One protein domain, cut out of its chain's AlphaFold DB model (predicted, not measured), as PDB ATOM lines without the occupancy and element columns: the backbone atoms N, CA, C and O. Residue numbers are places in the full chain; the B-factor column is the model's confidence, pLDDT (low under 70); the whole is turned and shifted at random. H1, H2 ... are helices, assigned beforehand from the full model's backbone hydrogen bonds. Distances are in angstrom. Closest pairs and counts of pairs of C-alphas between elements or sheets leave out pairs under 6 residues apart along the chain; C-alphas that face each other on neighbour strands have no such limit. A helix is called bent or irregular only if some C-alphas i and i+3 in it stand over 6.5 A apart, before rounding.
ATOM      1  N   GLU A 533      -9.003 -12.268  75.658       92.06
ATOM      2  CA  GLU A 533      -8.134 -12.109  74.477       92.06
ATOM      3  C   GLU A 533      -7.414 -10.745  74.413       92.06
ATOM      4  O   GLU A 533      -6.249 -10.671  74.015       92.06
ATOM      5  N   ALA A 534      -8.067  -9.652  74.821       91.25
ATOM      6  CA  ALA A 534      -7.455  -8.321  74.796       91.25
ATOM      7  C   ALA A 534      -6.316  -8.198  75.824       91.25
ATOM      8  O   ALA A 534      -5.244  -7.658  75.523       91.25
ATOM      9  N   GLN A 535      -6.525  -8.749  77.022       94.75
ATOM     10  CA  GLN A 535      -5.481  -8.839  78.038       94.75
ATOM     11  C   GLN A 535      -4.352  -9.776  77.604       94.75
ATOM     12  O   GLN A 535      -3.196  -9.416  77.805       94.75
ATOM     13  N   ILE A 536      -4.656 -10.907  76.949       96.50
ATOM     14  CA  ILE A 536      -3.633 -11.802  76.382       96.50
ATOM     15  C   ILE A 536      -2.700 -11.007  75.465       96.50
ATOM     16  O   ILE A 536      -1.497 -10.978  75.702       96.50
ATOM     17  N   LYS A 537      -3.232 -10.298  74.459       94.88
ATOM     18  CA  LYS A 537      -2.407  -9.534  73.497       94.88
ATOM     19  C   LYS A 537      -1.493  -8.517  74.180       94.88
ATOM     20  O   LYS A 537      -0.318  -8.391  73.820       94.88
ATOM     21  N   THR A 538      -2.020  -7.818  75.181       95.56
ATOM     22  CA  THR A 538      -1.269  -6.825  75.959       95.56
ATOM     23  C   THR A 538      -0.168  -7.489  76.786       95.56
ATOM     24  O   THR A 538       0.994  -7.090  76.718       95.56
ATOM     25  N   ASN A 539      -0.510  -8.538  77.532       96.62
ATOM     26  CA  ASN A 539       0.410  -9.215  78.436       96.62
ATOM     27  C   ASN A 539       1.504  -9.977  77.682       96.62
ATOM     28  O   ASN A 539       2.661  -9.881  78.083       96.62
ATOM     29  N   VAL A 540       1.180 -10.636  76.560       97.44
ATOM     30  CA  VAL A 540       2.173 -11.261  75.668       97.44
ATOM     31  C   VAL A 540       3.161 -10.213  75.156       97.44
ATOM     32  O   VAL A 540       4.372 -10.407  75.238       97.44
ATOM     33  N   SER A 541       2.671  -9.070  74.671       96.31
ATOM     34  CA  SER A 541       3.547  -7.990  74.196       96.31
ATOM     35  C   SER A 541       4.471  -7.485  75.310       96.31
ATOM     36  O   SER A 541       5.667  -7.299  75.083       96.31
ATOM     37  N   ASN A 542       3.946  -7.323  76.526       95.69
ATOM     38  CA  ASN A 542       4.720  -6.879  77.684       95.69
ATOM     39  C   ASN A 542       5.823  -7.872  78.071       95.69
ATOM     40  O   ASN A 542       6.970  -7.455  78.248       95.69
ATOM     41  N   ILE A 543       5.513  -9.168  78.188       96.94
ATOM     42  CA  ILE A 543       6.506 -10.173  78.593       96.94
ATOM     43  C   ILE A 543       7.561 -10.397  77.512       96.94
ATOM     44  O   ILE A 543       8.749 -10.399  77.826       96.94
ATOM     45  N   VAL A 544       7.165 -10.477  76.236       97.06
ATOM     46  CA  VAL A 544       8.106 -10.653  75.118       97.06
ATOM     47  C   VAL A 544       9.056  -9.457  75.022       97.06
ATOM     48  O   VAL A 544      10.270  -9.638  74.919       97.06
ATOM     49  N   ASN A 545       8.543  -8.226  75.126       96.50
ATOM     50  CA  ASN A 545       9.391  -7.030  75.129       96.50
ATOM     51  C   ASN A 545      10.309  -6.977  76.356       96.50
ATOM     52  O   ASN A 545      11.475  -6.608  76.232       96.50
ATOM     53  N   THR A 546       9.814  -7.374  77.530       97.62
ATOM     54  CA  THR A 546      10.622  -7.423  78.757       97.62
ATOM     55  C   THR A 546      11.766  -8.425  78.625       97.62
ATOM     56  O   THR A 546      12.914  -8.058  78.872       97.62
ATOM     57  N   LEU A 547      11.486  -9.653  78.176       97.00
ATOM     58  CA  LEU A 547      12.505 -10.675  77.921       97.00
ATOM     59  C   LEU A 547      13.555 -10.174  76.928       97.00
ATOM     60  O   LEU A 547      14.749 -10.314  77.186       97.00
ATOM     61  N   ASN A 548      13.128  -9.542  75.832       96.12
ATOM     62  CA  ASN A 548      14.037  -8.978  74.835       96.12
ATOM     63  C   ASN A 548      14.925  -7.869  75.420       96.12
ATOM     64  O   ASN A 548      16.133  -7.878  75.191       96.12
ATOM     65  N   ASN A 549      14.363  -6.949  76.207       97.25
ATOM     66  CA  ASN A 549      15.112  -5.853  76.829       97.25
ATOM     67  C   ASN A 549      16.093  -6.344  77.902       97.25
ATOM     68  O   ASN A 549      17.210  -5.833  78.001       97.25
ATOM     69  N   VAL A 550      15.706  -7.348  78.694       97.69
ATOM     70  CA  VAL A 550      16.600  -7.986  79.671       97.69
ATOM     71  C   VAL A 550      17.759  -8.664  78.942       97.69
ATOM     72  O   VAL A 550      18.917  -8.400  79.254       97.69
ATOM     73  N   ASN A 551      17.459  -9.439  77.900       96.88
ATOM     74  CA  ASN A 551      18.457 -10.088  77.053       96.88
ATOM     75  C   ASN A 551      19.349  -9.106  76.278       96.88
ATOM     76  O   ASN A 551      20.483  -9.430  75.944       96.88
ATOM     77  N   ALA A 552      18.859  -7.916  75.942       95.81
ATOM     78  CA  ALA A 552      19.661  -6.862  75.321       95.81
ATOM     79  C   ALA A 552      20.491  -6.068  76.345       95.81
ATOM     80  O   ALA A 552      21.304  -5.227  75.963       95.81
ATOM     81  N   GLY A 553      20.269  -6.289  77.645       94.50
ATOM     82  CA  GLY A 553      20.854  -5.481  78.706       94.50
ATOM     83  C   GLY A 553      20.365  -4.030  78.696       94.50
ATOM     84  O   GLY A 553      21.042  -3.149  79.212       94.50
ATOM     85  N   THR A 554      19.216  -3.726  78.102       95.19
ATOM     86  CA  THR A 554      18.658  -2.362  78.048       95.19
ATOM     87  C   THR A 554      17.603  -2.112  79.121       95.19
ATOM     88  O   THR A 554      17.138  -0.987  79.281       95.19
ATOM     89  N   THR A 555      17.231  -3.147  79.875       93.88
ATOM     90  CA  THR A 555      16.222  -3.055  80.931       93.88
ATOM     91  C   THR A 555      16.681  -2.254  82.156       93.88
ATOM     92  O   THR A 555      17.871  -2.109  82.443       93.88
ATOM     93  N   THR A 556      15.699  -1.812  82.938       93.25
ATOM     94  CA  THR A 556      15.837  -1.346  84.323       93.25
ATOM     95  C   THR A 556      15.457  -2.450  85.318       93.25
ATOM     96  O   THR A 556      15.001  -3.525  84.918       93.25
ATOM     97  N   LEU A 557      15.586  -2.171  86.623       95.38
ATOM     98  CA  LEU A 557      15.166  -3.058  87.721       95.38
ATOM     99  C   LEU A 557      13.736  -3.607  87.539       95.38
ATOM    100  O   LEU A 557      13.486  -4.785  87.773       95.38
ATOM    101  N   SER A 558      12.815  -2.768  87.057       95.06
ATOM    102  CA  SER A 558      11.417  -3.140  86.809       95.06
ATOM    103  C   SER A 558      11.242  -4.308  85.837       95.06
ATOM    104  O   SER A 558      10.319  -5.099  86.011       95.06
ATOM    105  N   GLY A 559      12.120  -4.470  84.842       97.00
ATOM    106  CA  GLY A 559      12.021  -5.601  83.917       97.00
ATOM    107  C   GLY A 559      12.267  -6.937  84.614       97.00
ATOM    108  O   GLY A 559      11.516  -7.884  84.407       97.00
ATOM    109  N   TYR A 560      13.239  -6.996  85.528       97.44
ATOM    110  CA  TYR A 560      13.480  -8.190  86.343       97.44
ATOM    111  C   TYR A 560      12.295  -8.504  87.261       97.44
ATOM    112  O   TYR A 560      11.904  -9.660  87.386       97.44
ATOM    113  N   GLN A 561      11.654  -7.474  87.822       95.06
ATOM    114  CA  GLN A 561      10.443  -7.632  88.631       95.06
ATOM    115  C   GLN A 561       9.261  -8.170  87.808       95.06
ATOM    116  O   GLN A 561       8.526  -9.026  88.292       95.06
ATOM    117  N   ILE A 562       9.096  -7.729  86.553       95.12
ATOM    118  CA  ILE A 562       8.090  -8.278  85.623       95.12
ATOM    119  C   ILE A 562       8.360  -9.761  85.334       95.12
ATOM    120  O   ILE A 562       7.417 -10.545  85.262       95.12
ATOM    121  N   LEU A 563       9.632 -10.158  85.226       96.50
ATOM    122  CA  LEU A 563      10.049 -11.560  85.110       96.50
ATOM    123  C   LEU A 563       9.900 -12.360  86.424       96.50
ATOM    124  O   LEU A 563      10.218 -13.550  86.463       96.50
ATOM    125  N   GLY A 564       9.432 -11.732  87.507       94.69
ATOM    126  CA  GLY A 564       9.321 -12.354  88.827       94.69
ATOM    127  C   GLY A 564      10.671 -12.645  89.489       94.69
ATOM    128  O   GLY A 564      10.740 -13.479  90.386       94.69
ATOM    129  N   ILE A 565      11.752 -11.994  89.049       96.69
ATOM    130  CA  ILE A 565      13.109 -12.189  89.571       96.69
ATOM    131  C   ILE A 565      13.373 -11.129  90.645       96.69
ATOM    132  O   ILE A 565      13.644  -9.966  90.346       96.69
ATOM    133  N   THR A 566      13.285 -11.541  91.909       94.94
ATOM    134  CA  THR A 566      13.378 -10.657  93.085       94.94
ATOM    135  C   THR A 566      14.790 -10.518  93.653       94.94
ATOM    136  O   THR A 566      15.037  -9.619  94.452       94.94
ATOM    137  N   THR A 567      15.733 -11.364  93.227       95.12
ATOM    138  CA  THR A 567      17.149 -11.308  93.634       95.12
ATOM    139  C   THR A 567      17.888 -10.094  93.063       95.12
ATOM    140  O   THR A 567      18.959  -9.724  93.551       95.12
ATOM    141  N   VAL A 568      17.326  -9.440  92.043       96.38
ATOM    142  CA  VAL A 568      17.878  -8.210  91.468       96.38
ATOM    143  C   VAL A 568      17.414  -7.006  92.280       96.38
ATOM    144  O   VAL A 568      16.225  -6.809  92.512       96.38
ATOM    145  N   THR A 569      18.361  -6.166  92.677       93.62
ATOM    146  CA  THR A 569      18.155  -4.943  93.455       93.62
ATOM    147  C   THR A 569      18.888  -3.773  92.797       93.62
ATOM    148  O   THR A 569      19.649  -3.939  91.840       93.62
ATOM    149  N   SER A 570      18.701  -2.557  93.313       90.81
ATOM    150  CA  SER A 570      19.432  -1.381  92.827       90.81
ATOM    151  C   SER A 570      20.952  -1.491  93.005       90.81
ATOM    152  O   SER A 570      21.685  -0.850  92.255       90.81
ATOM    153  N   SER A 571      21.441  -2.302  93.951       87.62
ATOM    154  CA  SER A 571      22.878  -2.464  94.188       87.62
ATOM    155  C   SER A 571      23.538  -3.416  93.191       87.62
ATOM    156  O   SER A 571      24.679  -3.169  92.805       87.62
ATOM    157  N   ASN A 572      22.844  -4.466  92.734       92.38
ATOM    158  CA  ASN A 572      23.433  -5.510  91.883       92.38
ATOM    159  C   ASN A 572      22.984  -5.479  90.409       92.38
ATOM    160  O   ASN A 572      23.565  -6.201  89.602       92.38
ATOM    161  N   VAL A 573      22.016  -4.635  90.028       93.94
ATOM    162  CA  VAL A 573      21.443  -4.613  88.665       93.94
ATOM    163  C   VAL A 573      22.491  -4.469  87.557       93.94
ATOM    164  O   VAL A 573      22.358  -5.092  86.506       93.94
ATOM    165  N   ARG A 574      23.563  -3.696  87.791       91.12
ATOM    166  CA  ARG A 574      24.671  -3.550  86.834       91.12
ATOM    167  C   ARG A 574      25.373  -4.888  86.596       91.12
ATOM    168  O   ARG A 574      25.527  -5.294  85.450       91.12
ATOM    169  N   ASN A 575      25.733  -5.578  87.673       92.44
ATOM    170  CA  ASN A 575      26.463  -6.842  87.628       92.44
ATOM    171  C   ASN A 575      25.603  -7.930  86.968       92.44
ATOM    172  O   ASN A 575      26.073  -8.658  86.103       92.44
ATOM    173  N   VAL A 576      24.315  -7.992  87.320       96.19
ATOM    174  CA  VAL A 576      23.357  -8.931  86.716       96.19
ATOM    175  C   VAL A 576      23.227  -8.684  85.211       96.19
ATOM    176  O   VAL A 576      23.280  -9.625  84.423       96.19
ATOM    177  N   LYS A 577      23.097  -7.419  84.797       95.75
ATOM    178  CA  LYS A 577      23.038  -7.027  83.383       95.75
ATOM    179  C   LYS A 577      24.286  -7.465  82.614       95.75
ATOM    180  O   LYS A 577      24.153  -8.033  81.533       95.75
ATOM    181  N   GLU A 578      25.477  -7.213  83.150       93.50
ATOM    182  CA  GLU A 578      26.743  -7.617  82.523       93.50
ATOM    183  C   GLU A 578      26.838  -9.144  82.382       93.50
ATOM    184  O   GLU A 578      27.141  -9.641  81.295       93.50
ATOM    185  N   SER A 579      26.463  -9.892  83.426       95.56
ATOM    186  CA  SER A 579      26.432 -11.359  83.399       95.56
ATOM    187  C   SER A 579      25.430 -11.922  82.385       95.56
ATOM    188  O   SER A 579      25.732 -12.896  81.701       95.56
ATOM    189  N   ILE A 580      24.252 -11.305  82.232       97.81
ATOM    190  CA  ILE A 580      23.246 -11.714  81.234       97.81
ATOM    191  C   ILE A 580      23.750 -11.479  79.811       97.81
ATOM    192  O   ILE A 580      23.578 -12.347  78.958       97.81
ATOM    193  N   ILE A 581      24.389 -10.334  79.544       96.94
ATOM    194  CA  ILE A 581      24.968 -10.038  78.224       96.94
ATOM    195  C   ILE A 581      26.032 -11.086  77.869       96.94
ATOM    196  O   ILE A 581      26.042 -11.592  76.745       96.94
ATOM    197  N   ALA A 582      26.902 -11.430  78.822       96.06
ATOM    198  CA  ALA A 582      27.926 -12.452  78.633       96.06
ATOM    199  C   ALA A 582      27.309 -13.839  78.372       96.06
ATOM    200  O   ALA A 582      27.630 -14.464  77.362       96.06
ATOM    201  N   ALA A 583      26.364 -14.273  79.211       97.19
ATOM    202  CA  ALA A 583      25.712 -15.577  79.082       97.19
ATOM    203  C   ALA A 583      24.889 -15.705  77.789       97.19
ATOM    204  O   ALA A 583      24.919 -16.739  77.127       97.19
ATOM    205  N   LYS A 584      24.194 -14.639  77.372       96.31
ATOM    206  CA  LYS A 584      23.498 -14.605  76.080       96.31
ATOM    207  C   LYS A 584      24.479 -14.752  74.918       96.31
ATOM    208  O   LYS A 584      24.202 -15.486  73.972       96.31
ATOM    209  N   LYS A 585      25.612 -14.041  74.968       95.75
ATOM    210  CA  LYS A 585      26.651 -14.122  73.932       95.75
ATOM    211  C   LYS A 585      27.212 -15.540  73.818       95.75
ATOM    212  O   LYS A 585      27.443 -15.994  72.705       95.75
ATOM    213  N   GLU A 586      27.402 -16.221  74.943       96.12
ATOM    214  CA  GLU A 586      27.854 -17.615  74.995       96.12
ATOM    215  C   GLU A 586      26.801 -18.590  74.447       96.12
ATOM    216  O   GLU A 586      27.129 -19.453  73.636       96.12
ATOM    217  N   LYS A 587      25.524 -18.414  74.817       95.06
ATOM    218  CA  LYS A 587      24.413 -19.253  74.338       95.06
ATOM    219  C   LYS A 587      24.111 -19.065  72.844       95.06
ATOM    220  O   LYS A 587      23.635 -19.988  72.190       95.06
ATOM    221  N   GLY A 588      24.331 -17.864  72.304       93.75
ATOM    222  CA  GLY A 588      24.037 -17.509  70.908       93.75
ATOM    223  C   GLY A 588      22.557 -17.217  70.612       93.75
ATOM    224  O   GLY A 588      22.219 -16.824  69.496       93.75
ATOM    225  N   SER A 589      21.671 -17.356  71.599       94.25
ATOM    226  CA  SER A 589      20.238 -17.054  71.513       94.25
ATOM    227  C   SER A 589      19.748 -16.373  72.792       94.25
ATOM    228  O   SER A 589      20.496 -16.239  73.762       94.25
ATOM    229  N   ASN A 590      18.504 -15.887  72.794       95.25
ATOM    230  CA  ASN A 590      17.922 -15.288  73.993       95.25
ATOM    231  C   ASN A 590      17.849 -16.309  75.148       95.25
ATOM    232  O   ASN A 590      17.558 -17.494  74.966       95.25
ATOM    233  N   LEU A 591      18.115 -15.817  76.352       96.75
ATOM    234  CA  LEU A 591      17.949 -16.528  77.609       96.75
ATOM    235  C   LEU A 591      16.476 -16.520  78.027       96.75
ATOM    236  O   LEU A 591      15.794 -15.501  77.872       96.75
ATOM    237  N   THR A 592      16.020 -17.633  78.591       97.12
ATOM    238  CA  THR A 592      14.690 -17.775  79.191       97.12
ATOM    239  C   THR A 592      14.640 -17.100  80.557       97.12
ATOM    240  O   THR A 592      15.671 -16.828  81.184       97.12
ATOM    241  N   ARG A 593      13.434 -16.868  81.078       96.75
ATOM    242  CA  ARG A 593      13.228 -16.314  82.426       96.75
ATOM    243  C   ARG A 593      13.986 -17.097  83.498       96.75
ATOM    244  O   ARG A 593      14.616 -16.501  84.370       96.75
ATOM    245  N   THR A 594      13.935 -18.425  83.429       96.19
ATOM    246  CA  THR A 594      14.580 -19.318  84.402       96.19
ATOM    247  C   THR A 594      16.104 -19.206  84.350       96.19
ATOM    248  O   THR A 594      16.755 -19.159  85.394       96.19
ATOM    249  N   GLU A 595      16.692 -19.120  83.156       97.31
ATOM    250  CA  GLU A 595      18.136 -18.916  82.991       97.31
ATOM    251  C   GLU A 595      18.572 -17.550  83.530       97.31
ATOM    252  O   GLU A 595      19.537 -17.465  84.290       97.31
ATOM    253  N   ILE A 596      17.817 -16.493  83.210       98.12
ATOM    254  CA  ILE A 596      18.045 -15.139  83.738       98.12
ATOM    255  C   ILE A 596      17.989 -15.151  85.273       98.12
ATOM    256  O   ILE A 596      18.840 -14.537  85.915       98.12
ATOM    257  N   GLY A 597      17.033 -15.874  85.866       97.25
ATOM    258  CA  GLY A 597      16.909 -16.030  87.317       97.25
ATOM    259  C   GLY A 597      18.155 -16.650  87.958       97.25
ATOM    260  O   GLY A 597      18.693 -16.085  88.910       97.25
ATOM    261  N   LYS A 598      18.670 -17.748  87.389       97.44
ATOM    262  CA  LYS A 598      19.906 -18.404  87.860       97.44
ATOM    263  C   LYS A 598      21.129 -17.493  87.745       97.44
ATOM    264  O   LYS A 598      21.959 -17.443  88.650       97.44
ATOM    265  N   ILE A 599      21.242 -16.751  86.644       97.50
ATOM    266  CA  ILE A 599      22.339 -15.795  86.438       97.50
ATOM    267  C   ILE A 599      22.266 -14.661  87.467       97.50
ATOM    268  O   ILE A 599      23.292 -14.266  88.020       97.50
ATOM    269  N   ALA A 600      21.063 -14.152  87.738       97.06
ATOM    270  CA  ALA A 600      20.849 -13.102  88.725       97.06
ATOM    271  C   ALA A 600      21.224 -13.556  90.143       97.06
ATOM    272  O   ALA A 600      21.899 -12.820  90.859       97.06
ATOM    273  N   GLU A 601      20.835 -14.774  90.526       96.38
ATOM    274  CA  GLU A 601      21.217 -15.388  91.801       96.38
ATOM    275  C   GLU A 601      22.737 -15.557  91.918       96.38
ATOM    276  O   GLU A 601      23.334 -15.115  92.898       96.38
ATOM    277  N   ASN A 602      23.397 -16.088  90.884       95.62
ATOM    278  CA  ASN A 602      24.852 -16.230  90.885       95.62
ATOM    279  C   ASN A 602      25.571 -14.873  91.012       95.62
ATOM    280  O   ASN A 602      26.504 -14.722  91.798       95.62
ATOM    281  N   ALA A 603      25.111 -13.850  90.286       94.44
ATOM    282  CA  ALA A 603      25.673 -12.503  90.381       94.44
ATOM    283  C   ALA A 603      25.461 -11.868  91.770       94.44
ATOM    284  O   ALA A 603      26.326 -11.123  92.239       94.44
ATOM    285  N   ALA A 604      24.339 -12.162  92.437       93.38
ATOM    286  CA  ALA A 604      24.098 -11.740  93.814       93.38
ATOM    287  C   ALA A 604      25.064 -12.430  94.791       93.38
ATOM    288  O   ALA A 604      25.703 -11.737  95.582       93.38
ATOM    289  N   ASN A 605      25.259 -13.747  94.662       93.62
ATOM    290  CA  ASN A 605      26.181 -14.520  95.501       93.62
ATOM    291  C   ASN A 605      27.639 -14.061  95.337       93.62
ATOM    292  O   ASN A 605      28.351 -13.896  96.324       93.62
ATOM    293  N   ILE A 606      28.080 -13.788  94.102       94.12
ATOM    294  CA  ILE A 606      29.416 -13.232  93.830       94.12
ATOM    295  C   ILE A 606      29.587 -11.869  94.513       94.12
ATOM    296  O   ILE A 606      30.628 -11.597  95.111       94.12
ATOM    297  N   ARG A 607      28.564 -11.005  94.456       93.38
ATOM    298  CA  ARG A 607      28.604  -9.702  95.132       93.38
ATOM    299  C   ARG A 607      28.673  -9.854  96.651       93.38
ATOM    300  O   ARG A 607      29.431  -9.130  97.289       93.38
ATOM    301  N   GLU A 608      27.889 -10.759  97.223       92.31
ATOM    302  CA  GLU A 608      27.894 -11.025  98.662       92.31
ATOM    303  C   GLU A 608      29.260 -11.545  99.132       92.31
ATOM    304  O   GLU A 608      29.802 -11.039 100.116       92.31
ATOM    305  N   ALA A 609      29.864 -12.470  98.380       93.56
ATOM    306  CA  ALA A 609      31.217 -12.955  98.640       93.56
ATOM    307  C   ALA A 609      32.254 -11.818  98.594       93.56
ATOM    308  O   ALA A 609      33.055 -11.691  99.518       93.56
ATOM    309  N   ALA A 610      32.186 -10.937  97.590       95.00
ATOM    310  CA  ALA A 610      33.060  -9.766  97.491       95.00
ATOM    311  C   ALA A 610      32.917  -8.823  98.702       95.00
ATOM    312  O   ALA A 610      33.912  -8.379  99.272       95.00
ATOM    313  N   VAL A 611      31.683  -8.536  99.141       94.06
ATOM    314  CA  VAL A 611      31.434  -7.723 100.347       94.06
ATOM    315  C   VAL A 611      32.052  -8.375 101.581       94.06
ATOM    316  O   VAL A 611      32.665  -7.675 102.387       94.06
ATOM    317  N   LYS A 612      31.921  -9.696 101.724       93.75
ATOM    318  CA  LYS A 612      32.489 -10.441 102.848       93.75
ATOM    319  C   LYS A 612      34.018 -10.366 102.872       93.75
ATOM    320  O   LYS A 612      34.575 -10.015 103.905       93.75
ATOM    321  N   GLU A 613      34.685 -10.611 101.744       96.38
ATOM    322  CA  GLU A 613      36.150 -10.500 101.658       96.38
ATOM    323  C   GLU A 613      36.631  -9.078 101.992       96.38
ATOM    324  O   GLU A 613      37.615  -8.902 102.712       96.38
ATOM    325  N   ILE A 614      35.909  -8.043 101.546       97.06
ATOM    326  CA  ILE A 614      36.220  -6.648 101.891       97.06
ATOM    327  C   ILE A 614      36.075  -6.391 103.400       97.06
ATOM    328  O   ILE A 614      36.961  -5.781 104.000       97.06
ATOM    329  N   VAL A 615      34.982  -6.850 104.020       93.38
ATOM    330  CA  VAL A 615      34.748  -6.721 105.473       93.38
ATOM    331  C   VAL A 615      35.835  -7.436 106.280       93.38
ATOM    332  O   VAL A 615      36.326  -6.887 107.265       93.38
ATOM    333  N   ASP A 616      36.278  -8.609 105.824       91.88
ATOM    334  CA  ASP A 616      37.336  -9.394 106.470       91.88
ATOM    335  C   ASP A 616      38.747  -8.782 106.286       91.88
ATOM    336  O   ASP A 616      39.736  -9.304 106.821       91.88
ATOM    337  N   GLY A 617      38.858  -7.664 105.555       93.56
ATOM    338  CA  GLY A 617      40.120  -6.988 105.250       93.56
ATOM    339  C   GLY A 617      40.973  -7.742 104.230       93.56
ATOM    340  O   GLY A 617      42.199  -7.670 104.284       93.56
ATOM    341  N   LYS A 618      40.336  -8.504 103.337       95.62
ATOM    342  CA  LYS A 618      40.965  -9.338 102.302       95.62
ATOM    343  C   LYS A 618      40.502  -8.998 100.884       95.62
ATOM    344  O   LYS A 618      40.882  -9.683  99.942       95.62
ATOM    345  N   GLY A 619      39.697  -7.947 100.729       96.31
ATOM    346  CA  GLY A 619      39.137  -7.549  99.444       96.31
ATOM    347  C   GLY A 619      40.215  -7.344  98.383       96.31
ATOM    348  O   GLY A 619      41.238  -6.704  98.626       96.31
ATOM    349  N   THR A 620      39.977  -7.874  97.193       97.81
ATOM    350  CA  THR A 620      40.785  -7.622  96.000       97.81
ATOM    351  C   THR A 620      40.270  -6.388  95.257       97.81
ATOM    352  O   THR A 620      39.138  -5.949  95.465       97.81
ATOM    353  N   ILE A 621      41.054  -5.838  94.321       96.56
ATOM    354  CA  ILE A 621      40.580  -4.757  93.431       96.56
ATOM    355  C   ILE A 621      39.282  -5.166  92.713       96.56
ATOM    356  O   ILE A 621      38.369  -4.348  92.584       96.56
ATOM    357  N   SER A 622      39.177  -6.432  92.292       95.19
ATOM    358  CA  SER A 622      37.974  -6.969  91.650       95.19
ATOM    359  C   SER A 622      36.761  -6.909  92.581       95.19
ATOM    360  O   SER A 622      35.687  -6.487  92.155       95.19
ATOM    361  N   ASP A 623      36.924  -7.245  93.863       96.50
ATOM    362  CA  ASP A 623      35.833  -7.189  94.844       96.50
ATOM    363  C   ASP A 623      35.307  -5.759  95.019       96.50
ATOM    364  O   ASP A 623      34.096  -5.518  94.982       96.50
ATOM    365  N   TYR A 624      36.212  -4.779  95.121       96.25
ATOM    366  CA  TYR A 624      35.836  -3.365  95.183       96.25
ATOM    367  C   TYR A 624      35.106  -2.913  93.910       96.25
ATOM    368  O   TYR A 624      34.071  -2.241  93.990       96.25
ATOM    369  N   GLN A 625      35.577  -3.330  92.733       94.25
ATOM    370  CA  GLN A 625      34.943  -3.009  91.452       94.25
ATOM    371  C   GLN A 625      33.546  -3.631  91.315       94.25
ATOM    372  O   GLN A 625      32.628  -2.949  90.839       94.25
ATOM    373  N   ILE A 626      33.356  -4.869  91.788       93.81
ATOM    374  CA  ILE A 626      32.063  -5.574  91.840       93.81
ATOM    375  C   ILE A 626      31.033  -4.742  92.606       93.81
ATOM    376  O   ILE A 626      29.895  -4.603  92.143       93.81
ATOM    377  N   ILE A 627      31.417  -4.119  93.726       93.19
ATOM    378  CA  ILE A 627      30.522  -3.248  94.508       93.19
ATOM    379  C   ILE A 627      30.499  -1.781  94.043       93.19
ATOM    380  O   ILE A 627      29.784  -0.955  94.621       93.19
ATOM    381  N   GLY A 628      31.205  -1.465  92.954       91.62
ATOM    382  CA  GLY A 628      31.183  -0.160  92.289       91.62
ATOM    383  C   GLY A 628      32.187   0.863  92.822       91.62
ATOM    384  O   GLY A 628      32.029   2.051  92.559       91.62
ATOM    385  N   ILE A 629      33.201   0.428  93.565       94.06
ATOM    386  CA  ILE A 629      34.273   1.272  94.094       94.06
ATOM    387  C   ILE A 629      35.489   1.173  93.165       94.06
ATOM    388  O   ILE A 629      36.020   0.092  92.941       94.06
ATOM    389  N   THR A 630      35.937   2.304  92.614       94.00
ATOM    390  CA  THR A 630      36.996   2.353  91.583       94.00
ATOM    391  C   THR A 630      38.261   3.096  92.009       94.00
ATOM    392  O   THR A 630      39.250   3.094  91.284       94.00
ATOM    393  N   ASN A 631      38.249   3.751  93.172       92.25
ATOM    394  CA  ASN A 631      39.388   4.506  93.704       92.25
ATOM    395  C   ASN A 631      40.350   3.656  94.558       92.25
ATOM    396  O   ASN A 631      41.358   4.183  95.035       92.25
ATOM    397  N   VAL A 632      40.062   2.361  94.721       96.31
ATOM    398  CA  VAL A 632      41.005   1.378  95.263       96.31
ATOM    399  C   VAL A 632      41.902   0.891  94.131       96.31
ATOM    400  O   VAL A 632      41.425   0.473  93.076       96.31
ATOM    401  N   LYS A 633      43.206   0.992  94.348       93.94
ATOM    402  CA  LYS A 633      44.271   0.687  93.394       93.94
ATOM    403  C   LYS A 633      45.318  -0.173  94.085       93.94
ATOM    404  O   LYS A 633      45.374  -0.204  95.308       93.94
ATOM    405  N   GLU A 634      46.203  -0.778  93.303       92.94
ATOM    406  CA  GLU A 634      47.290  -1.614  93.830       92.94
ATOM    407  C   GLU A 634      48.106  -0.895  94.919       92.94
ATOM    408  O   GLU A 634      48.347  -1.437  95.990       92.94
ATOM    409  N   GLU A 635      48.428   0.382  94.694       90.69
ATOM    410  CA  GLU A 635      49.214   1.223  95.608       90.69
ATOM    411  C   GLU A 635      48.567   1.489  96.980       90.69
ATOM    412  O   GLU A 635      49.276   1.863  97.909       90.69
ATOM    413  N   ASN A 636      47.242   1.348  97.111       94.81
ATOM    414  CA  ASN A 636      46.512   1.653  98.346       94.81
ATOM    415  C   ASN A 636      45.650   0.488  98.861       94.81
ATOM    416  O   ASN A 636      45.005   0.635  99.898       94.81
ATOM    417  N   LEU A 637      45.640  -0.657  98.171       96.38
ATOM    418  CA  LEU A 637      44.781  -1.799  98.480       96.38
ATOM    419  C   LEU A 637      45.001  -2.316  99.905       96.38
ATOM    420  O   LEU A 637      44.040  -2.499 100.652       96.38
ATOM    421  N   GLU A 638      46.263  -2.513 100.289       96.19
ATOM    422  CA  GLU A 638      46.630  -3.001 101.622       96.19
ATOM    423  C   GLU A 638      46.196  -2.019 102.719       96.19
ATOM    424  O   GLU A 638      45.595  -2.424 103.714       96.19
ATOM    425  N   ASP A 639      46.411  -0.717 102.501       96.81
ATOM    426  CA  ASP A 639      46.029   0.334 103.447       96.81
ATOM    427  C   ASP A 639      44.504   0.444 103.603       96.81
ATOM    428  O   ASP A 639      43.996   0.637 104.710       96.81
ATOM    429  N   VAL A 640      43.759   0.303 102.502       97.38
ATOM    430  CA  VAL A 640      42.291   0.298 102.513       97.38
ATOM    431  C   VAL A 640      41.772  -0.922 103.274       97.38
ATOM    432  O   VAL A 640      40.970  -0.760 104.194       97.38
ATOM    433  N   ASN A 641      42.247  -2.123 102.939       97.06
ATOM    434  CA  ASN A 641      41.854  -3.366 103.607       97.06
ATOM    435  C   ASN A 641      42.146  -3.321 105.112       97.06
ATOM    436  O   ASN A 641      41.279  -3.659 105.921       97.06
ATOM    437  N   TRP A 642      43.335  -2.843 105.491       95.75
ATOM    438  CA  TRP A 642      43.699  -2.608 106.887       95.75
ATOM    439  C   TRP A 642      42.699  -1.670 107.572       95.75
ATOM    440  O   TRP A 642      42.156  -2.006 108.625       95.75
ATOM    441  N   TYR A 643      42.410  -0.519 106.960       95.81
ATOM    442  CA  TYR A 643      41.540   0.488 107.562       95.81
ATOM    443  C   TYR A 643      40.118  -0.028 107.776       95.81
ATOM    444  O   TYR A 643      39.535   0.194 108.836       95.81
ATOM    445  N   LEU A 644      39.550  -0.725 106.788       95.81
ATOM    446  CA  LEU A 644      38.196  -1.266 106.895       95.81
ATOM    447  C   LEU A 644      38.070  -2.287 108.025       95.81
ATOM    448  O   LEU A 644      37.078  -2.233 108.763       95.81
ATOM    449  N   LYS A 645      39.085  -3.146 108.172       94.38
ATOM    450  CA  LYS A 645      39.175  -4.161 109.223       94.38
ATOM    451  C   LYS A 645      39.294  -3.529 110.608       94.38
ATOM    452  O   LYS A 645      38.471  -3.817 111.473       94.38
ATOM    453  N   GLU A 646      40.248  -2.619 110.807       92.06
ATOM    454  CA  GLU A 646      40.446  -1.935 112.096       92.06
ATOM    455  C   GLU A 646      39.245  -1.069 112.492       92.06
ATOM    456  O   GLU A 646      38.920  -0.926 113.670       92.06
ATOM    457  N   LYS A 647      38.539  -0.496 111.510       91.00
ATOM    458  CA  LYS A 647      37.347   0.318 111.769       91.00
ATOM    459  C   LYS A 647      36.113  -0.516 112.144       91.00
ATOM    460  O   LYS A 647      35.137   0.070 112.612       91.00
ATOM    461  N   GLY A 648      36.130  -1.837 111.938       88.75
ATOM    462  CA  GLY A 648      34.981  -2.717 112.179       88.75
ATOM    463  C   GLY A 648      33.839  -2.503 111.179       88.75
ATOM    464  O   GLY A 648      32.669  -2.477 111.558       88.75
ATOM    465  N   THR A 649      34.174  -2.279 109.906       90.31
ATOM    466  CA  THR A 649      33.189  -2.071 108.829       90.31
ATOM    467  C   THR A 649      32.341  -3.330 108.639       90.31
ATOM    468  O   THR A 649      32.906  -4.394 108.439       90.31
ATOM    469  N   SER A 650      31.008  -3.233 108.656       87.38
ATOM    470  CA  SER A 650      30.135  -4.424 108.639       87.38
ATOM    471  C   SER A 650      29.190  -4.527 107.441       87.38
ATOM    472  O   SER A 650      28.543  -5.554 107.261       87.38
ATOM    473  N   ASN A 651      29.074  -3.481 106.615       87.62
ATOM    474  CA  ASN A 651      28.169  -3.477 105.462       87.62
ATOM    475  C   ASN A 651      28.656  -2.595 104.300       87.62
ATOM    476  O   ASN A 651      29.513  -1.728 104.464       87.62
ATOM    477  N   GLU A 652      28.052  -2.780 103.122       89.62
ATOM    478  CA  GLU A 652      28.446  -2.111 101.870       89.62
ATOM    479  C   GLU A 652      28.400  -0.570 101.941       89.62
ATOM    480  O   GLU A 652      29.261   0.108 101.376       89.62
ATOM    481  N   ALA A 653      27.425   0.012 102.647       88.12
ATOM    482  CA  ALA A 653      27.313   1.468 102.770       88.12
ATOM    483  C   ALA A 653      28.472   2.056 103.593       88.12
ATOM    484  O   ALA A 653      29.056   3.086 103.230       88.12
ATOM    485  N   GLN A 654      28.845   1.365 104.671       93.56
ATOM    486  CA  GLN A 654      30.020   1.719 105.458       93.56
ATOM    487  C   GLN A 654      31.311   1.506 104.666       93.56
ATOM    488  O   GLN A 654      32.178   2.373 104.738       93.56
ATOM    489  N   ILE A 655      31.422   0.440 103.857       95.31
ATOM    490  CA  ILE A 655      32.582   0.223 102.977       95.31
ATOM    491  C   ILE A 655      32.804   1.455 102.094       95.31
ATOM    492  O   ILE A 655      33.879   2.046 102.138       95.31
ATOM    493  N   LYS A 656      31.792   1.907 101.342       92.69
ATOM    494  CA  LYS A 656      31.933   3.063 100.429       92.69
ATOM    495  C   LYS A 656      32.401   4.329 101.147       92.69
ATOM    496  O   LYS A 656      33.279   5.042 100.652       92.69
ATOM    497  N   THR A 657      31.834   4.589 102.321       93.88
ATOM    498  CA  THR A 657      32.184   5.751 103.148       93.88
ATOM    499  C   THR A 657      33.619   5.647 103.661       93.88
ATOM    500  O   THR A 657      34.412   6.574 103.502       93.88
ATOM    501  N   ASN A 658      33.981   4.499 104.229       95.75
ATOM    502  CA  ASN A 658      35.283   4.288 104.847       95.75
ATOM    503  C   ASN A 658      36.409   4.224 103.813       95.75
ATOM    504  O   ASN A 658      37.446   4.838 104.047       95.75
ATOM    505  N   VAL A 659      36.190   3.592 102.652       96.69
ATOM    506  CA  VAL A 659      37.136   3.619 101.524       96.69
ATOM    507  C   VAL A 659      37.387   5.059 101.077       96.69
ATOM    508  O   VAL A 659      38.533   5.477 100.936       96.69
ATOM    509  N   SER A 660      36.327   5.854 100.900       95.12
ATOM    510  CA  SER A 660      36.474   7.262 100.512       95.12
ATOM    511  C   SER A 660      37.271   8.051 101.554       95.12
ATOM    512  O   SER A 660      38.163   8.819 101.195       95.12
ATOM    513  N   ASN A 661      37.005   7.824 102.843       94.56
ATOM    514  CA  ASN A 661      37.715   8.481 103.939       94.56
ATOM    515  C   ASN A 661      39.208   8.133 103.962       94.56
ATOM    516  O   ASN A 661      40.036   9.044 104.040       94.56
ATOM    517  N   ILE A 662      39.569   6.849 103.876       96.00
ATOM    518  CA  ILE A 662      40.977   6.435 103.928       96.00
ATOM    519  C   ILE A 662      41.740   6.861 102.676       96.00
ATOM    520  O   ILE A 662      42.825   7.426 102.799       96.00
ATOM    521  N   VAL A 663      41.157   6.701 101.483       96.25
ATOM    522  CA  VAL A 663      41.799   7.113 100.226       96.25
ATOM    523  C   VAL A 663      42.030   8.626 100.210       96.25
ATOM    524  O   VAL A 663      43.127   9.079  99.883       96.25
ATOM    525  N   ASN A 664      41.046   9.428 100.630       95.50
ATOM    526  CA  ASN A 664      41.217  10.879 100.739       95.50
ATOM    527  C   ASN A 664      42.253  11.262 101.801       95.50
ATOM    528  O   ASN A 664      43.050  12.173 101.577       95.50
ATOM    529  N   THR A 665      42.284  10.564 102.938       96.50
ATOM    530  CA  THR A 665      43.276  10.806 103.994       96.50
ATOM    531  C   THR A 665      44.689  10.521 103.497       96.50
ATOM    532  O   THR A 665      45.558  11.381 103.627       96.50
ATOM    533  N   LEU A 666      44.913   9.364 102.867       96.06
ATOM    534  CA  LEU A 666      46.196   9.005 102.259       96.06
ATOM    535  C   LEU A 666      46.626  10.044 101.225       96.06
ATOM    536  O   LEU A 666      47.774  10.490 101.257       96.06
ATOM    537  N   ASN A 667      45.711  10.480 100.354       95.31
ATOM    538  CA  ASN A 667      45.992  11.509  99.355       95.31
ATOM    539  C   ASN A 667      46.372  12.851  99.997       95.31
ATOM    540  O   ASN A 667      47.362  13.455  99.588       95.31
ATOM    541  N   ASN A 668      45.646  13.301 101.023       96.31
ATOM    542  CA  ASN A 668      45.925  14.561 101.718       96.31
ATOM    543  C   ASN A 668      47.242  14.522 102.502       96.31
ATOM    544  O   ASN A 668      47.982  15.506 102.525       96.31
ATOM    545  N   VAL A 669      47.563  13.390 103.134       96.38
ATOM    546  CA  VAL A 669      48.848  13.195 103.820       96.38
ATOM    547  C   VAL A 669      49.986  13.235 102.802       96.38
ATOM    548  O   VAL A 669      50.929  14.004 102.969       96.38
ATOM    549  N   ASN A 670      49.850  12.504 101.695       95.56
ATOM    550  CA  ASN A 670      50.812  12.501 100.595       95.56
ATOM    551  C   ASN A 670      50.931  13.850  99.868       95.56
ATOM    552  O   ASN A 670      51.958  14.141  99.264       95.56
ATOM    553  N   ALA A 671      49.888  14.674  99.862       94.50
ATOM    554  CA  ALA A 671      49.940  16.035  99.330       94.50
ATOM    555  C   ALA A 671      50.516  17.042 100.341       94.50
ATOM    556  O   ALA A 671      50.741  18.202  99.998       94.50
ATOM    557  N   GLY A 672      50.715  16.629 101.597       92.56
ATOM    558  CA  GLY A 672      51.072  17.521 102.693       92.56
ATOM    559  C   GLY A 672      49.985  18.548 103.015       92.56
ATOM    560  O   GLY A 672      50.271  19.600 103.575       92.56
ATOM    561  N   THR A 673      48.729  18.306 102.660       93.69
ATOM    562  CA  THR A 673      47.605  19.217 102.948       93.69
ATOM    563  C   THR A 673      46.838  18.827 104.208       93.69
ATOM    564  O   THR A 673      45.933  19.541 104.631       93.69
ATOM    565  N   THR A 674      47.198  17.698 104.818       92.44
ATOM    566  CA  THR A 674      46.532  17.163 106.003       92.44
ATOM    567  C   THR A 674      46.818  17.960 107.283       92.44
ATOM    568  O   THR A 674      47.761  18.749 107.364       92.44
ATOM    569  N   THR A 675      46.019  17.698 108.315       91.94
ATOM    570  CA  THR A 675      46.255  18.143 109.695       91.94
ATOM    571  C   THR A 675      46.621  16.946 110.581       91.94
ATOM    572  O   THR A 675      46.677  15.806 110.115       91.94
ATOM    573  N   LEU A 676      46.849  17.186 111.879       93.12
ATOM    574  CA  LEU A 676      47.129  16.132 112.863       93.12
ATOM    575  C   LEU A 676      46.106  14.980 112.813       93.12
ATOM    576  O   LEU A 676      46.484  13.817 112.944       93.12
ATOM    577  N   SER A 677      44.828  15.284 112.563       92.88
ATOM    578  CA  SER A 677      43.771  14.270 112.523       92.88
ATOM    579  C   SER A 677      43.947  13.255 111.394       92.88
ATOM    580  O   SER A 677      43.585  12.095 111.565       92.88
ATOM    581  N   GLY A 678      44.546  13.634 110.260       95.38
ATOM    582  CA  GLY A 678      44.795  12.686 109.173       95.38
ATOM    583  C   GLY A 678      45.814  11.615 109.558       95.38
ATOM    584  O   GLY A 678      45.611  10.443 109.263       95.38
ATOM    585  N   TYR A 679      46.863  11.988 110.294       96.00
ATOM    586  CA  TYR A 679      47.830  11.025 110.828       96.00
ATOM    587  C   TYR A 679      47.189  10.088 111.855       96.00
ATOM    588  O   TYR A 679      47.437   8.885 111.828       96.00
ATOM    589  N   GLN A 680      46.286  10.611 112.689       93.25
ATOM    590  CA  GLN A 680      45.515   9.806 113.640       93.25
ATOM    591  C   GLN A 680      44.585   8.806 112.934       93.25
ATOM    592  O   GLN A 680      44.492   7.661 113.366       93.25
ATOM    593  N   ILE A 681      43.945   9.194 111.823       94.12
ATOM    594  CA  ILE A 681      43.139   8.281 110.988       94.12
ATOM    595  C   ILE A 681      44.005   7.155 110.404       94.12
ATOM    596  O   ILE A 681      43.549   6.016 110.337       94.12
ATOM    597  N   LEU A 682      45.256   7.447 110.034       95.19
ATOM    598  CA  LEU A 682      46.236   6.444 109.598       95.19
ATOM    599  C   LEU A 682      46.803   5.593 110.757       95.19
ATOM    600  O   LEU A 682      47.632   4.712 110.522       95.19
ATOM    601  N   GLY A 683      46.377   5.833 112.002       93.06
ATOM    602  CA  GLY A 683      46.885   5.149 113.192       93.06
ATOM    603  C   GLY A 683      48.314   5.547 113.577       93.06
ATOM    604  O   GLY A 683      48.971   4.816 114.311       93.06
ATOM    605  N   ILE A 684      48.816   6.681 113.080       95.19
ATOM    606  CA  ILE A 684      50.182   7.157 113.324       95.19
ATOM    607  C   ILE A 684      50.160   8.118 114.515       95.19
ATOM    608  O   ILE A 684      49.791   9.286 114.392       95.19
ATOM    609  N   THR A 685      50.557   7.612 115.681       92.88
ATOM    610  CA  THR A 685      50.504   8.332 116.967       92.88
ATOM    611  C   THR A 685      51.772   9.119 117.294       92.88
ATOM    612  O   THR A 685      51.751   9.954 118.193       92.88
ATOM    613  N   THR A 686      52.865   8.899 116.557       93.00
ATOM    614  CA  THR A 686      54.136   9.631 116.710       93.00
ATOM    615  C   THR A 686      54.040  11.089 116.255       93.00
ATOM    616  O   THR A 686      54.882  11.914 116.616       93.00
ATOM    617  N   VAL A 687      53.005  11.438 115.484       94.25
ATOM    618  CA  VAL A 687      52.745  12.815 115.065       94.25
ATOM    619  C   VAL A 687      51.973  13.548 116.156       94.25
ATOM    620  O   VAL A 687      50.932  13.094 116.623       94.25
ATOM    621  N   THR A 688      52.467  14.718 116.535       91.88
ATOM    622  CA  THR A 688      51.899  15.602 117.550       91.88
ATOM    623  C   THR A 688      51.777  17.021 116.997       91.88
ATOM    624  O   THR A 688      52.280  17.346 115.918       91.88
ATOM    625  N   SER A 689      51.128  17.918 117.743       88.81
ATOM    626  CA  SER A 689      51.034  19.331 117.357       88.81
ATOM    627  C   SER A 689      52.396  20.028 117.255       88.81
ATOM    628  O   SER A 689      52.509  21.003 116.515       88.81
ATOM    629  N   SER A 690      53.432  19.541 117.951       85.25
ATOM    630  CA  SER A 690      54.771  20.133 117.893       85.25
ATOM    631  C   SER A 690      55.550  19.705 116.649       85.25
ATOM    632  O   SER A 690      56.270  20.531 116.093       85.25
ATOM    633  N   ASN A 691      55.394  18.463 116.174       90.62
ATOM    634  CA  ASN A 691      56.209  17.914 115.082       90.62
ATOM    635  C   ASN A 691      55.490  17.792 113.723       90.62
ATOM    636  O   ASN A 691      56.155  17.514 112.726       90.62
ATOM    637  N   VAL A 692      54.175  18.044 113.646       91.81
ATOM    638  CA  VAL A 692      53.368  17.850 112.423       91.81
ATOM    639  C   VAL A 692      53.938  18.549 111.184       91.81
ATOM    640  O   VAL A 692      53.870  18.004 110.084       91.81
ATOM    641  N   ARG A 693      54.555  19.727 111.349       89.44
ATOM    642  CA  ARG A 693      55.214  20.448 110.250       89.44
ATOM    643  C   ARG A 693      56.418  19.673 109.705       89.44
ATOM    644  O   ARG A 693      56.507  19.477 108.501       89.44
ATOM    645  N   ASN A 694      57.292  19.194 110.586       90.69
ATOM    646  CA  ASN A 694      58.499  18.459 110.205       90.69
ATOM    647  C   ASN A 694      58.137  17.145 109.503       90.69
ATOM    648  O   ASN A 694      58.718  16.802 108.479       90.69
ATOM    649  N   VAL A 695      57.133  16.442 110.031       94.62
ATOM    650  CA  VAL A 695      56.618  15.199 109.444       94.62
ATOM    651  C   VAL A 695      56.035  15.456 108.054       94.62
ATOM    652  O   VAL A 695      56.342  14.728 107.113       94.62
ATOM    653  N   LYS A 696      55.229  16.513 107.898       94.81
ATOM    654  CA  LYS A 696      54.679  16.928 106.601       94.81
ATOM    655  C   LYS A 696      55.783  17.196 105.576       94.81
ATOM    656  O   LYS A 696      55.708  16.670 104.469       94.81
ATOM    657  N   ASP A 697      56.794  17.980 105.942       91.94
ATOM    658  CA  ASP A 697      57.889  18.332 105.034       91.94
ATOM    659  C   ASP A 697      58.697  17.079 104.631       91.94
ATOM    660  O   ASP A 697      59.000  16.888 103.451       91.94
ATOM    661  N   ALA A 698      58.942  16.165 105.579       94.31
ATOM    662  CA  ALA A 698      59.611  14.888 105.324       94.31
ATOM    663  C   ALA A 698      58.809  13.965 104.385       94.31
ATOM    664  O   ALA A 698      59.382  13.354 103.485       94.31
ATOM    665  N   ILE A 699      57.484  13.892 104.541       97.00
ATOM    666  CA  ILE A 699      56.603  13.099 103.665       97.00
ATOM    667  C   ILE A 699      56.592  13.657 102.242       97.00
ATOM    668  O   ILE A 699      56.676  12.883 101.291       97.00
ATOM    669  N   ILE A 700      56.512  14.984 102.075       96.00
ATOM    670  CA  ILE A 700      56.559  15.617 100.748       96.00
ATOM    671  C   ILE A 700      57.883  15.282 100.050       96.00
ATOM    672  O   ILE A 700      57.881  14.925  98.869       96.00
ATOM    673  N   ALA A 701      59.003  15.370 100.774       94.62
ATOM    674  CA  ALA A 701      60.320  15.032 100.244       94.62
ATOM    675  C   ALA A 701      60.416  13.549  99.849       94.62
ATOM    676  O   ALA A 701      60.765  13.245  98.709       94.62
ATOM    677  N   ALA A 702      60.019  12.639 100.741       96.06
ATOM    678  CA  ALA A 702      60.063  11.198 100.494       96.06
ATOM    679  C   ALA A 702      59.137  10.765  99.346       96.06
ATOM    680  O   ALA A 702      59.513   9.948  98.510       96.06
ATOM    681  N   LYS A 703      57.938  11.353  99.245       95.31
ATOM    682  CA  LYS A 703      57.036  11.117  98.113       95.31
ATOM    683  C   LYS A 703      57.672  11.562  96.798       95.31
ATOM    684  O   LYS A 703      57.572  10.855  95.797       95.31
ATOM    685  N   LYS A 704      58.304  12.742  96.783       94.44
ATOM    686  CA  LYS A 704      58.986  13.266  95.594       94.44
ATOM    687  C   LYS A 704      60.112  12.334  95.142       94.44
ATOM    688  O   LYS A 704      60.269  12.139  93.943       94.44
ATOM    689  N   GLU A 705      60.854  11.762  96.084       95.06
ATOM    690  CA  GLU A 705      61.912  10.785  95.813       95.06
ATOM    691  C   GLU A 705      61.356   9.457  95.278       95.06
ATOM    692  O   GLU A 705      61.855   8.940  94.282       95.06
ATOM    693  N   LYS A 706      60.274   8.940  95.879       93.88
ATOM    694  CA  LYS A 706      59.616   7.698  95.442       93.88
ATOM    695  C   LYS A 706      58.943   7.823  94.067       93.88
ATOM    696  O   LYS A 706      58.842   6.839  93.338       93.88
ATOM    697  N   GLY A 707      58.434   9.007  93.719       91.88
ATOM    698  CA  GLY A 707      57.716   9.268  92.464       91.88
ATOM    699  C   GLY A 707      56.252   8.797  92.442       91.88
ATOM    700  O   GLY A 707      55.537   9.059  91.477       91.88
ATOM    701  N   SER A 708      55.774   8.149  93.506       93.06
ATOM    702  CA  SER A 708      54.384   7.714  93.695       93.06
ATOM    703  C   SER A 708      53.925   7.974  95.131       93.06
ATOM    704  O   SER A 708      54.719   8.376  95.983       93.06
ATOM    705  N   ASN A 709      52.628   7.806  95.408       94.25
ATOM    706  CA  ASN A 709      52.111   7.966  96.766       94.25
ATOM    707  C   ASN A 709      52.767   6.957  97.732       94.25
ATOM    708  O   ASN A 709      53.007   5.793  97.402       94.25
ATOM    709  N   LEU A 710      53.051   7.429  98.942       95.38
ATOM    710  CA  LEU A 710      53.528   6.634 100.063       95.38
ATOM    711  C   LEU A 710      52.362   5.874 100.704       95.38
ATOM    712  O   LEU A 710      51.263   6.424 100.837       95.38
ATOM    713  N   THR A 711      52.625   4.642 101.132       96.31
ATOM    714  CA  THR A 711      51.694   3.803 101.896       96.31
ATOM    715  C   THR A 711      51.644   4.242 103.355       96.31
ATOM    716  O   THR A 711      52.543   4.934 103.851       96.31
ATOM    717  N   ARG A 712      50.624   3.805 104.097       95.75
ATOM    718  CA  ARG A 712      50.497   4.081 105.539       95.75
ATOM    719  C   ARG A 712      51.759   3.704 106.315       95.75
ATOM    720  O   ARG A 712      52.220   4.472 107.159       95.75
ATOM    721  N   THR A 713      52.319   2.532 106.031       94.50
ATOM    722  CA  THR A 713      53.507   2.009 106.721       94.50
ATOM    723  C   THR A 713      54.746   2.859 106.436       94.50
ATOM    724  O   THR A 713      55.523   3.140 107.349       94.50
ATOM    725  N   GLU A 714      54.927   3.314 105.195       96.19
ATOM    726  CA  GLU A 714      56.021   4.222 104.831       96.19
ATOM    727  C   GLU A 714      55.873   5.578 105.530       96.19
ATOM    728  O   GLU A 714      56.829   6.068 106.132       96.19
ATOM    729  N   ILE A 715      54.662   6.144 105.528       97.31
ATOM    730  CA  ILE A 715      54.339   7.391 106.238       97.31
ATOM    731  C   ILE A 715      54.644   7.245 107.736       97.31
ATOM    732  O   ILE A 715      55.229   8.152 108.325       97.31
ATOM    733  N   GLY A 716      54.300   6.106 108.346       95.50
ATOM    734  CA  GLY A 716      54.593   5.808 109.750       95.50
ATOM    735  C   GLY A 716      56.091   5.839 110.066       95.50
ATOM    736  O   GLY A 716      56.502   6.537 110.992       95.50
ATOM    737  N   LYS A 717      56.915   5.167 109.249       95.69
ATOM    738  CA  LYS A 717      58.384   5.169 109.398       95.69
ATOM    739  C   LYS A 717      58.983   6.566 109.226       95.69
ATOM    740  O   LYS A 717      59.867   6.963 109.978       95.69
ATOM    741  N   ILE A 718      58.495   7.330 108.248       96.19
ATOM    742  CA  ILE A 718      58.946   8.710 108.017       96.19
ATOM    743  C   ILE A 718      58.580   9.602 109.209       96.19
ATOM    744  O   ILE A 718      59.403  10.402 109.650       96.19
ATOM    745  N   ALA A 719      57.369   9.451 109.751       95.00
ATOM    746  CA  ALA A 719      56.916  10.205 110.913       95.00
ATOM    747  C   ALA A 719      57.751   9.900 112.165       95.00
ATOM    748  O   ALA A 719      58.134  10.825 112.878       95.00
ATOM    749  N   GLU A 720      58.071   8.629 112.405       94.25
ATOM    750  CA  GLU A 720      58.955   8.202 113.494       94.25
ATOM    751  C   GLU A 720      60.368   8.777 113.338       94.25
ATOM    752  O   GLU A 720      60.885   9.405 114.260       94.25
ATOM    753  N   ASN A 721      60.960   8.679 112.145       93.81
ATOM    754  CA  ASN A 721      62.272   9.271 111.872       93.81
ATOM    755  C   ASN A 721      62.278  10.793 112.086       93.81
ATOM    756  O   ASN A 721      63.189  11.327 112.715       93.81
ATOM    757  N   ALA A 722      61.249  11.500 111.611       92.69
ATOM    758  CA  ALA A 722      61.118  12.942 111.815       92.69
ATOM    759  C   ALA A 722      60.931  13.313 113.300       92.69
ATOM    760  O   ALA A 722      61.437  14.349 113.740       92.69
TER     761      ALA A 722
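This is residues 533 to 722 of the 842 residues of an uncharacterized protein of Clostridium butyricum E4 str. BoNT E BL5262 (UniProt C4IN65). The longest helix, H4, joins the first to the second of three small helical clusters strung in a row as a rod, and H7 joins the second to the third. H1, H2 and H3 gather at the beginning of H4, H5 and H6 at its other end, and H8, H9 and H10 at the far end of H7; residues 533 to 541 of H1 stick out. The printed part has 190 residues, with ten named helices, H1 to H10 in order, and no named strand: the class is all helix, with mostly crossed packing. It is loose, with a radius of gyration of the C-alphas of 23.4 A, and spans 83 by 28 by 24 A.

Find C-alpha 593 at (13.228, -16.314, 82.426); from there H4, residues 593 to 615, runs 33.0 A to C-alpha 615 at (34.748, -6.721, 105.473). Before it, look for H1, residues 533 to 551, 26.8 A, H2, residues 557 to 562, 9.0 A, and H3, residues 573 to 587, 20.7 A. After it come H5, residues 621 to 626, 8.7 A, H6, residues 634 to 646, 19.5 A, and H7, residues 652 to 670, 26.7 A. H6 is irregular: C-alphas 635 and 638 are 7.8 A apart. Then read H8, residues 676 to 681, 9.0 A, H9, residues 692 to 706, 20.7 A, and H10, residues 712 to 722, 15.2 A, ending with C-alpha 722 at (61.118, 12.942, 111.815).

Start at H4, which with H7 is a hub, each touching four helices. Residues 596 to 604 of H4 touch H3 at a steep tilt of 51 degrees; the closest C-alphas are those of Val 576 and Ala 600, 5.3 A apart. H4 and H5 form a helical hairpin, closest at C-alphas 610 and 623, 4.6 A. H4 and H7 only just touch, with 3 pairs of C-alphas within 8 A, closest at Val 611 and Glu 652, 6.5 A. H6 touches H7 at C-alphas 640 and 659, 6.2 A. Outward, H1 and H2 form a hairpin, closest at C-alphas 546 and 559, 5.6 A, and H7 and H8 another, at C-alphas 665 and 678, 5.7 A. H9 touches H10 at C-alphas 695 and 719, 5.2 A. H1 and H10 are apart. Every O i to N i+4 pair is within hydrogen-bond range in H1 to H5 and H7 to H10; in H6, 7 of 9 are.

The C-alphas of Glu 533 and Ser 690 are the two farthest apart, 83.0 A. The printed part has no cut and no long link. Its mean pLDDT is 94.6, and no printed residue is under 70.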